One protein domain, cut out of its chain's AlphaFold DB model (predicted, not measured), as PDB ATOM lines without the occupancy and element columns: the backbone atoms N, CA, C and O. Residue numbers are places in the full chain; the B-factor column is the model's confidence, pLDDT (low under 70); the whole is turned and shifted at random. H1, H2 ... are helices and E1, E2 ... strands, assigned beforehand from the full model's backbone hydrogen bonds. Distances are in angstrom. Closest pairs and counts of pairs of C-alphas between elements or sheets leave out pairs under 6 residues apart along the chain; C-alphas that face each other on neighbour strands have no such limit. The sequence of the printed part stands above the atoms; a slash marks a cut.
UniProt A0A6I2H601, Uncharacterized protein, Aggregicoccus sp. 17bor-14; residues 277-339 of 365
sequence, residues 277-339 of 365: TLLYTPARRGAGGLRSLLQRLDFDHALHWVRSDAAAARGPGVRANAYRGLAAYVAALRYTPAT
ATOM      1  N   THR A 277     212.106 196.987 265.003       95.06
ATOM      2  CA  THR A 277     212.594 198.044 265.890       95.06
ATOM      3  C   THR A 277     214.116 198.076 265.844       95.06
ATOM      4  O   THR A 277     214.784 197.131 266.265       95.06
ATOM      5  N   LEU A 278     214.678 199.173 265.347       95.62
ATOM      6  CA  LEU A 278     216.117 199.365 265.216       95.62
ATOM      7  C   LEU A 278     216.599 200.397 266.234       95.62
ATOM      8  O   LEU A 278     216.287 201.584 266.134       95.62
ATOM      9  N   LEU A 279     217.359 199.938 267.222       93.69
ATOM     10  CA  LEU A 279     217.911 200.775 268.279       93.69
ATOM     11  C   LEU A 279     219.245 201.371 267.836       93.69
ATOM     12  O   LEU A 279     220.189 200.638 267.521       93.69
ATOM     13  N   TYR A 280     219.327 202.701 267.828       92.19
ATOM     14  CA  TYR A 280     220.530 203.426 267.424       92.19
ATOM     15  C   TYR A 280     221.011 204.402 268.507       92.19
ATOM     16  O   TYR A 280     220.221 205.039 269.205       92.19
ATOM     17  N   THR A 281     222.335 204.541 268.612       89.75
ATOM     18  CA  THR A 281     222.999 205.477 269.530       89.75
ATOM     19  C   THR A 281     223.581 206.648 268.724       89.75
ATOM     20  O   THR A 281     224.447 206.406 267.879       89.75
ATOM     21  N   PRO A 282     223.147 207.904 268.956       83.38
ATOM     22  CA  PRO A 282     223.563 209.064 268.155       83.38
ATOM     23  C   PRO A 282     225.063 209.401 268.215       83.38
ATOM     24  O   PRO A 282     225.572 210.051 267.312       83.38
ATOM     25  N   ALA A 283     225.771 208.963 269.261       80.88
ATOM     26  CA  ALA A 283     227.125 209.421 269.583       80.88
ATOM     27  C   ALA A 283     228.232 208.993 268.593       80.88
ATOM     28  O   ALA A 283     229.341 209.517 268.652       80.88
ATOM     29  N   ARG A 284     227.978 208.050 267.673       78.88
ATOM     30  CA  ARG A 284     228.987 207.618 266.688       78.88
ATOM     31  C   ARG A 284     228.952 208.514 265.443       78.88
ATOM     32  O   ARG A 284     227.936 208.563 264.748       78.88
ATOM     33  N   ARG A 285     230.075 209.173 265.117       83.94
ATOM     34  CA  ARG A 285     230.245 209.928 263.856       83.94
ATOM     35  C   ARG A 285     229.876 209.039 262.655       83.94
ATOM     36  O   ARG A 285     230.235 207.868 262.617       83.94
ATOM     37  N   GLY A 286     229.109 209.579 261.704       84.50
ATOM     38  CA  GLY A 286     228.649 208.871 260.495       84.50
ATOM     39  C   GLY A 286     227.390 208.003 260.657       84.50
ATOM     40  O   GLY A 286     226.646 207.827 259.691       84.50
ATOM     41  N   ALA A 287     227.067 207.539 261.871       87.62
ATOM     42  CA  ALA A 287     225.895 206.691 262.123       87.62
ATOM     43  C   ALA A 287     224.567 207.387 261.767       87.62
ATOM     44  O   ALA A 287     223.660 206.767 261.214       87.62
ATOM     45  N   GLY A 288     224.469 208.697 262.026       90.50
ATOM     46  CA  GLY A 288     223.297 209.501 261.666       90.50
ATOM     47  C   GLY A 288     223.074 209.609 260.153       90.50
ATOM     48  O   GLY A 288     221.937 209.508 259.698       90.50
ATOM     49  N   GLY A 289     224.155 209.745 259.376       93.38
ATOM     50  CA  GLY A 289     224.096 209.811 257.914       93.38
ATOM     51  C   GLY A 289     223.632 208.489 257.306       93.38
ATOM     52  O   GLY A 289     222.664 208.469 256.548       93.38
ATOM     53  N   LEU A 290     224.251 207.376 257.717       93.06
ATOM     54  CA  LEU A 290     223.855 206.040 257.262       93.06
ATOM     55  C   LEU A 290     222.408 205.709 257.652       93.06
ATOM     56  O   LEU A 290     221.656 205.206 256.824       93.06
ATOM     57  N   ARG A 291     221.987 206.032 258.883       95.19
ATOM     58  CA  ARG A 291     220.587 205.878 259.306       95.19
ATOM     59  C   ARG A 291     219.640 206.670 258.406       95.19
ATOM     60  O   ARG A 291     218.642 206.116 257.961       95.19
ATOM     61  N   SER A 292     219.935 207.947 258.158       95.44
ATOM     62  CA  SER A 292     219.105 208.813 257.310       95.44
ATOM     63  C   SER A 292     218.979 208.246 255.896       95.44
ATOM     64  O   SER A 292     217.875 208.162 255.364       95.44
ATOM     65  N   LEU A 293     220.088 207.765 255.322       96.00
ATOM     66  CA  LEU A 293     220.084 207.086 254.029       96.00
ATOM     67  C   LEU A 293     219.190 205.838 254.048       96.00
ATOM     68  O   LEU A 293     218.296 205.722 253.219       96.00
ATOM     69  N   LEU A 294     219.383 204.934 255.012       96.00
ATOM     70  CA  LEU A 294     218.593 203.701 255.117       96.00
ATOM     71  C   LEU A 294     217.105 203.980 255.340       96.00
ATOM     72  O   LEU A 294     216.265 203.300 254.768       96.00
ATOM     73  N   GLN A 295     216.768 205.006 256.120       95.88
ATOM     74  CA  GLN A 295     215.384 205.413 256.339       95.88
ATOM     75  C   GLN A 295     214.751 206.030 255.082       95.88
ATOM     76  O   GLN A 295     213.570 205.813 254.837       95.88
ATOM     77  N   ARG A 296     215.520 206.754 254.256       96.56
ATOM     78  CA  ARG A 296     215.053 207.245 252.944       96.56
ATOM     79  C   ARG A 296     214.829 206.115 251.939       96.56
ATOM     80  O   ARG A 296     213.988 206.253 251.061       96.56
ATOM     81  N   LEU A 297     215.585 205.024 252.062       96.25
ATOM     82  CA  LEU A 297     215.449 203.829 251.226       96.25
ATOM     83  C   LEU A 297     214.365 202.857 251.730       96.25
ATOM     84  O   LEU A 297     214.031 201.906 251.024       96.25
ATOM     85  N   ASP A 298     213.802 203.085 252.921       96.12
ATOM     86  CA  ASP A 298     212.730 202.275 253.507       96.12
ATOM     87  C   ASP A 298     211.349 202.682 252.965       96.12
ATOM     88  O   ASP A 298     210.503 203.249 253.659       96.12
ATOM     89  N   PHE A 299     211.129 202.387 251.685       95.12
ATOM     90  CA  PHE A 299     209.893 202.714 250.969       95.12
ATOM     91  C   PHE A 299     208.646 201.995 251.503       95.12
ATOM     92  O   PHE A 299     207.529 202.404 251.197       95.12
ATOM     93  N   ASP A 300     208.837 200.925 252.273       94.50
ATOM     94  CA  ASP A 300     207.769 200.100 252.834       94.50
ATOM     95  C   ASP A 300     207.506 200.390 254.320       94.50
ATOM     96  O   ASP A 300     206.630 199.765 254.923       94.50
ATOM     97  N   HIS A 301     208.249 201.331 254.916       94.62
ATOM     98  CA  HIS A 301     208.202 201.638 256.348       94.62
ATOM     99  C   HIS A 301     208.392 200.388 257.228       94.62
ATOM    100  O   HIS A 301     207.750 200.221 258.272       94.62
ATOM    101  N   ALA A 302     209.260 199.477 256.786       94.25
ATOM    102  CA  ALA A 302     209.588 198.246 257.488       94.25
ATOM    103  C   ALA A 302     210.541 198.487 258.670       94.25
ATOM    104  O   ALA A 302     210.691 197.605 259.518       94.25
ATOM    105  N   LEU A 303     211.186 199.656 258.747       95.88
ATOM    106  CA  LEU A 303     212.208 199.990 259.731       95.88
ATOM    107  C   LEU A 303     211.719 201.091 260.682       95.88
ATOM    108  O   LEU A 303     211.530 202.248 260.314       95.88
ATOM    109  N   HIS A 304     211.597 200.752 261.960       95.56
ATOM    110  CA  HIS A 304     211.238 201.684 263.020       95.56
ATOM    111  C   HIS A 304     212.463 202.014 263.881       95.56
ATOM    112  O   HIS A 304     212.827 201.284 264.807       95.56
ATOM    113  N   TRP A 305     213.119 203.130 263.565       94.81
ATOM    114  CA  TRP A 305     214.307 203.593 264.281       94.81
ATOM    115  C   TRP A 305     213.946 204.255 265.613       94.81
ATOM    116  O   TRP A 305     213.264 205.278 265.635       94.81
ATOM    117  N   VAL A 306     214.468 203.725 266.720       93.69
ATOM    118  CA  VAL A 306     214.262 204.258 268.076       93.69
ATOM    119  C   VAL A 306     215.617 204.571 268.700       93.69
ATOM    120  O   VAL A 306     216.570 203.804 268.560       93.69
ATOM    121  N   ARG A 307     215.730 205.713 269.382       92.19
ATOM    122  CA  ARG A 307     216.964 206.042 270.103       92.19
ATOM    123  C   ARG A 307     217.141 205.107 271.304       92.19
ATOM    124  O   ARG A 307     216.177 204.823 272.011       92.19
ATOM    125  N   SER A 308     218.366 204.632 271.533       88.62
ATOM    126  CA  SER A 308     218.668 203.676 272.610       88.62
ATOM    127  C   SER A 308     218.343 204.209 274.016       88.62
ATOM    128  O   SER A 308     217.856 203.450 274.849       88.62
ATOM    129  N   ASP A 309     218.567 205.504 274.265       86.75
ATOM    130  CA  ASP A 309     218.233 206.205 275.518       86.75
ATOM    131  C   ASP A 309     216.716 206.212 275.776       86.75
ATOM    132  O   ASP A 309     216.252 205.843 276.852       86.75
ATOM    133  N   ALA A 310     215.927 206.515 274.746       75.62
ATOM    134  CA  ALA A 310     214.468 206.481 274.808       75.62
ATOM    135  C   ALA A 310     213.897 205.059 274.963       75.62
ATOM    136  O   ALA A 310     212.796 204.889 275.484       75.62
ATOM    137  N   ALA A 311     214.615 204.031 274.500       74.50
ATOM    138  CA  ALA A 311     214.192 202.642 274.650       74.50
ATOM    139  C   ALA A 311     214.377 202.129 276.086       74.50
ATOM    140  O   ALA A 311     213.524 201.387 276.564       74.50
ATOM    141  N   ALA A 312     215.441 202.552 276.780       74.00
ATOM    142  CA  ALA A 312     215.670 202.209 278.186       74.00
ATOM    143  C   ALA A 312     214.545 202.730 279.099       74.00
ATOM    144  O   ALA A 312     214.140 202.047 280.033       74.00
ATOM    145  N   ALA A 313     213.969 203.889 278.763       67.88
ATOM    146  CA  ALA A 313     212.855 204.484 279.498       67.88
ATOM    147  C   ALA A 313     211.514 203.729 279.352       67.88
ATOM    148  O   ALA A 313     210.600 203.964 280.134       67.88
ATOM    149  N   ARG A 314     211.363 202.826 278.367       70.44
ATOM    150  CA  ARG A 314     210.093 202.108 278.101       70.44
ATOM    151  C   ARG A 314     209.973 200.753 278.814       70.44
ATOM    152  O   ARG A 314     209.024 200.016 278.553       70.44
ATOM    153  N   GLY A 315     210.910 200.428 279.707       64.62
ATOM    154  CA  GLY A 315     210.918 199.179 280.473       64.62
ATOM    155  C   GLY A 315     211.306 197.932 279.654       64.62
ATOM    156  O   GLY A 315     211.524 198.011 278.442       64.62
ATOM    157  N   PRO A 316     211.400 196.753 280.300       59.88
ATOM    158  CA  PRO A 316     211.864 195.498 279.690       59.88
ATOM    159  C   PRO A 316     210.959 194.943 278.572       59.88
ATOM    160  O   PRO A 316     211.334 193.988 277.898       59.88
ATOM    161  N   GLY A 317     209.813 195.573 278.288       58.00
ATOM    162  CA  GLY A 317     208.890 195.202 277.207       58.00
ATOM    163  C   GLY A 317     209.363 195.533 275.782       58.00
ATOM    164  O   GLY A 317     208.561 195.481 274.843       58.00
ATOM    165  N   VAL A 318     210.638 195.894 275.576       57.88
ATOM    166  CA  VAL A 318     211.220 196.099 274.239       57.88
ATOM    167  C   VAL A 318     211.281 194.750 273.507       57.88
ATOM    168  O   VAL A 318     212.243 193.998 273.601       57.88
ATOM    169  N   ARG A 319     210.173 194.494 272.804       63.97
ATOM    170  CA  ARG A 319     209.756 193.357 271.967       63.97
ATOM    171  C   ARG A 319     210.870 192.475 271.391       63.97
ATOM    172  O   ARG A 319     211.894 192.968 270.928       63.97
ATOM    173  N   ALA A 320     210.532 191.194 271.219       68.81
ATOM    174  CA  ALA A 320     211.307 190.102 270.611       68.81
ATOM    175  C   ALA A 320     211.960 190.361 269.224       68.81
ATOM    176  O   ALA A 320     212.664 189.497 268.717       68.81
ATOM    177  N   ASN A 321     211.772 191.540 268.614       80.94
ATOM    178  CA  ASN A 321     212.302 191.928 267.299       80.94
ATOM    179  C   ASN A 321     213.084 193.257 267.337       80.94
ATOM    180  O   ASN A 321     213.009 194.055 266.398       80.94
ATOM    181  N   ALA A 322     213.785 193.539 268.437       91.25
ATOM    182  CA  ALA A 322     214.640 194.716 268.550       91.25
ATOM    183  C   ALA A 322     216.101 194.383 268.214       91.25
ATOM    184  O   ALA A 322     216.711 193.518 268.838       91.25
ATOM    185  N   TYR A 323     216.686 195.115 267.267       93.75
ATOM    186  CA  TYR A 323     218.108 195.011 266.927       93.75
ATOM    187  C   TYR A 323     218.877 196.214 267.476       93.75
ATOM    188  O   TYR A 323     218.362 197.329 267.483       93.75
ATOM    189  N   ARG A 324     220.123 196.003 267.921       92.94
ATOM    190  CA  ARG A 324     221.002 197.039 268.501       92.94
ATOM    191  C   ARG A 324     222.331 197.117 267.752       92.94
ATOM    192  O   ARG A 324     222.794 196.123 267.195       92.94
ATOM    193  N   GLY A 325     222.971 198.286 267.778       90.88
ATOM    194  CA  GLY A 325     224.342 198.463 267.280       90.88
ATOM    195  C   GLY A 325     224.504 198.053 265.812       90.88
ATOM    196  O   GLY A 325     223.649 198.362 264.988       90.88
ATOM    197  N   LEU A 326     225.587 197.339 265.478       92.25
ATOM    198  CA  LEU A 326     225.851 196.867 264.109       92.25
ATOM    199  C   LEU A 326     224.737 195.945 263.584       92.25
ATOM    200  O   LEU A 326     224.366 196.042 262.415       92.25
ATOM    201  N   ALA A 327     224.153 195.107 264.446       94.06
ATOM    202  CA  ALA A 327     223.072 194.205 264.057       94.06
ATOM    203  C   ALA A 327     221.829 194.963 263.561       94.06
ATOM    204  O   ALA A 327     221.138 194.464 262.676       94.06
ATOM    205  N   ALA A 328     221.573 196.178 264.064       95.12
ATOM    206  CA  ALA A 328     220.486 197.026 263.575       95.12
ATOM    207  C   ALA A 328     220.721 197.497 262.133       95.12
ATOM    208  O   ALA A 328     219.808 197.443 261.317       95.12
ATOM    209  N   TYR A 329     221.950 197.894 261.794       95.50
ATOM    210  CA  TYR A 329     222.303 198.300 260.430       95.50
ATOM    211  C   TYR A 329     222.322 197.116 259.460       95.50
ATOM    212  O   TYR A 329     221.836 197.235 258.340       95.50
ATOM    213  N   VAL A 330     222.822 195.956 259.898       96.00
ATOM    214  CA  VAL A 330     222.765 194.721 259.102       96.00
ATOM    215  C   VAL A 330     221.313 194.308 258.852       96.00
ATOM    216  O   VAL A 330     220.968 193.953 257.728       96.00
ATOM    217  N   ALA A 331     220.446 194.392 259.867       95.75
ATOM    218  CA  ALA A 331     219.017 194.145 259.704       95.75
ATOM    219  C   ALA A 331     218.378 195.158 258.740       95.75
ATOM    220  O   ALA A 331     217.663 194.748 257.831       95.75
ATOM    221  N   ALA A 332     218.682 196.452 258.876       96.88
ATOM    222  CA  ALA A 332     218.191 197.485 257.966       96.88
ATOM    223  C   ALA A 332     218.555 197.178 256.508       96.88
ATOM    224  O   ALA A 332     217.668 197.105 255.666       96.88
ATOM    225  N   LEU A 333     219.834 196.920 256.216       96.88
ATOM    226  CA  LEU A 333     220.295 196.562 254.869       96.88
ATOM    227  C   LEU A 333     219.607 195.295 254.350       96.88
ATOM    228  O   LEU A 333     219.146 195.249 253.216       96.88
ATOM    229  N   ARG A 334     219.496 194.267 255.194       96.19
ATOM    230  CA  ARG A 334     218.882 192.990 254.824       96.19
ATOM    231  C   ARG A 334     217.401 193.111 254.470       96.19
ATOM    232  O   ARG A 334     216.926 192.346 253.643       96.19
ATOM    233  N   TYR A 335     216.661 194.006 255.114       96.56
ATOM    234  CA  TYR A 335     215.210 194.107 254.934       96.56
ATOM    235  C   TYR A 335     214.780 195.342 254.139       96.56
ATOM    236  O   TYR A 335     213.591 195.635 254.065       96.56
ATOM    237  N   THR A 336     215.735 196.030 253.507       97.00
ATOM    238  CA  THR A 336     215.470 197.143 252.591       97.00
ATOM    239  C   THR A 336     215.527 196.643 251.142       97.00
ATOM    240  O   THR A 336     216.598 196.243 250.681       97.00
ATOM    241  N   PRO A 337     214.424 196.691 250.371       97.06
ATOM    242  CA  PRO A 337     214.392 196.224 248.980       97.06
ATOM    243  C   PRO A 337     215.453 196.873 248.086       97.06
ATOM    244  O   PRO A 337     216.085 196.195 247.276       97.06
ATOM    245  N   ALA A 338     215.700 198.174 248.272       97.19
ATOM    246  CA  ALA A 338     216.678 198.931 247.494       97.19
ATOM    247  C   ALA A 338     218.094 198.336 247.571       97.19
ATOM    248  O   ALA A 338     218.823 198.370 246.580       97.19
ATOM    249  N   THR A 339     218.472 197.728 248.701       97.00
ATOM    250  CA  THR A 339     219.773 197.066 248.856       97.00
ATOM    251  C   THR A 339     219.968 195.966 247.814       97.00
ATOM    252  O   THR A 339     221.043 195.862 247.232       97.00
TER     253      THR A 339
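This is residues 277 to 339 of the 365 residues of an uncharacterized protein of Aggregicoccus sp. 17bor-14 (UniProt A0A6I2H601). A small sheet of three parallel strands has the helix H3 packed over one face, and H1 runs beside H3, near the start of E2. The short H2 follows directly on E2 at the other end of that strand, and residues 312 to 317, of which 312 belongs to H2, stick out from the rest. The printed part has 63 residues in the order E1 H1 E2 H2 E3 H3, with sheet order E2 E1 E3; the class is mixed, helices and strands. It is compact, with a radius of gyration of the C-alphas of 11.5 A and spans of 33 by 26 by 16 A.

E1, residues 277 to 280, begins at C-alpha 277 (212.594, 198.044, 265.890) and is 9.7 A long. E2, residues 303 to 307, is 12.9 A; E3, residues 322 to 324, 6.8 A. H1, residues 287 to 297, is 15.4 A; H2, residues 308 to 312, 6.5 A; H3, residues 325 to 335, is 16.0 A and ends at C-alpha 335 (215.210, 194.107, 254.934).

E1 is the inner strand, parallel to E2 at 41 degrees, with N 278 and O 304 2.9 A apart, and to E3 at 20 degrees, with N 279 and O 323 2.8 A apart, both within hydrogen-bond range. H3 lies over E1 and E3 at a height over the sheet of 8.2 A; its closest C-alphas to E1 are those of Ala 328 and Leu 278, 5.2 A. H1 and H3 only just touch, with 3 pairs of C-alphas within 8 A, the closest Leu 294 and Ala 332 at 6.8 A; they run the same way at a shallow tilt of 16 degrees. Together with the sheet they make two layers, helices on one face of a sheet. E1, H1, E2 form a strand-helix-strand unit, two parallel neighbour strands with a helix between; E2, H2, E3 form a split one, with E1 between its strands. Both crossovers are right-handed. H2 only grazes the sheet and is apart from H1 and H3. Every O i to N i+4 pair is within hydrogen-bond range in H1 and H2, and 6 of 7 in H3.

The C-alphas of Gly 315 and Ala 338, the two farthest apart, are 33.5 A apart. The printed part has no cut and no long link. Its mean pLDDT is 88.3; residues 313 and 315 to 320 are under 70.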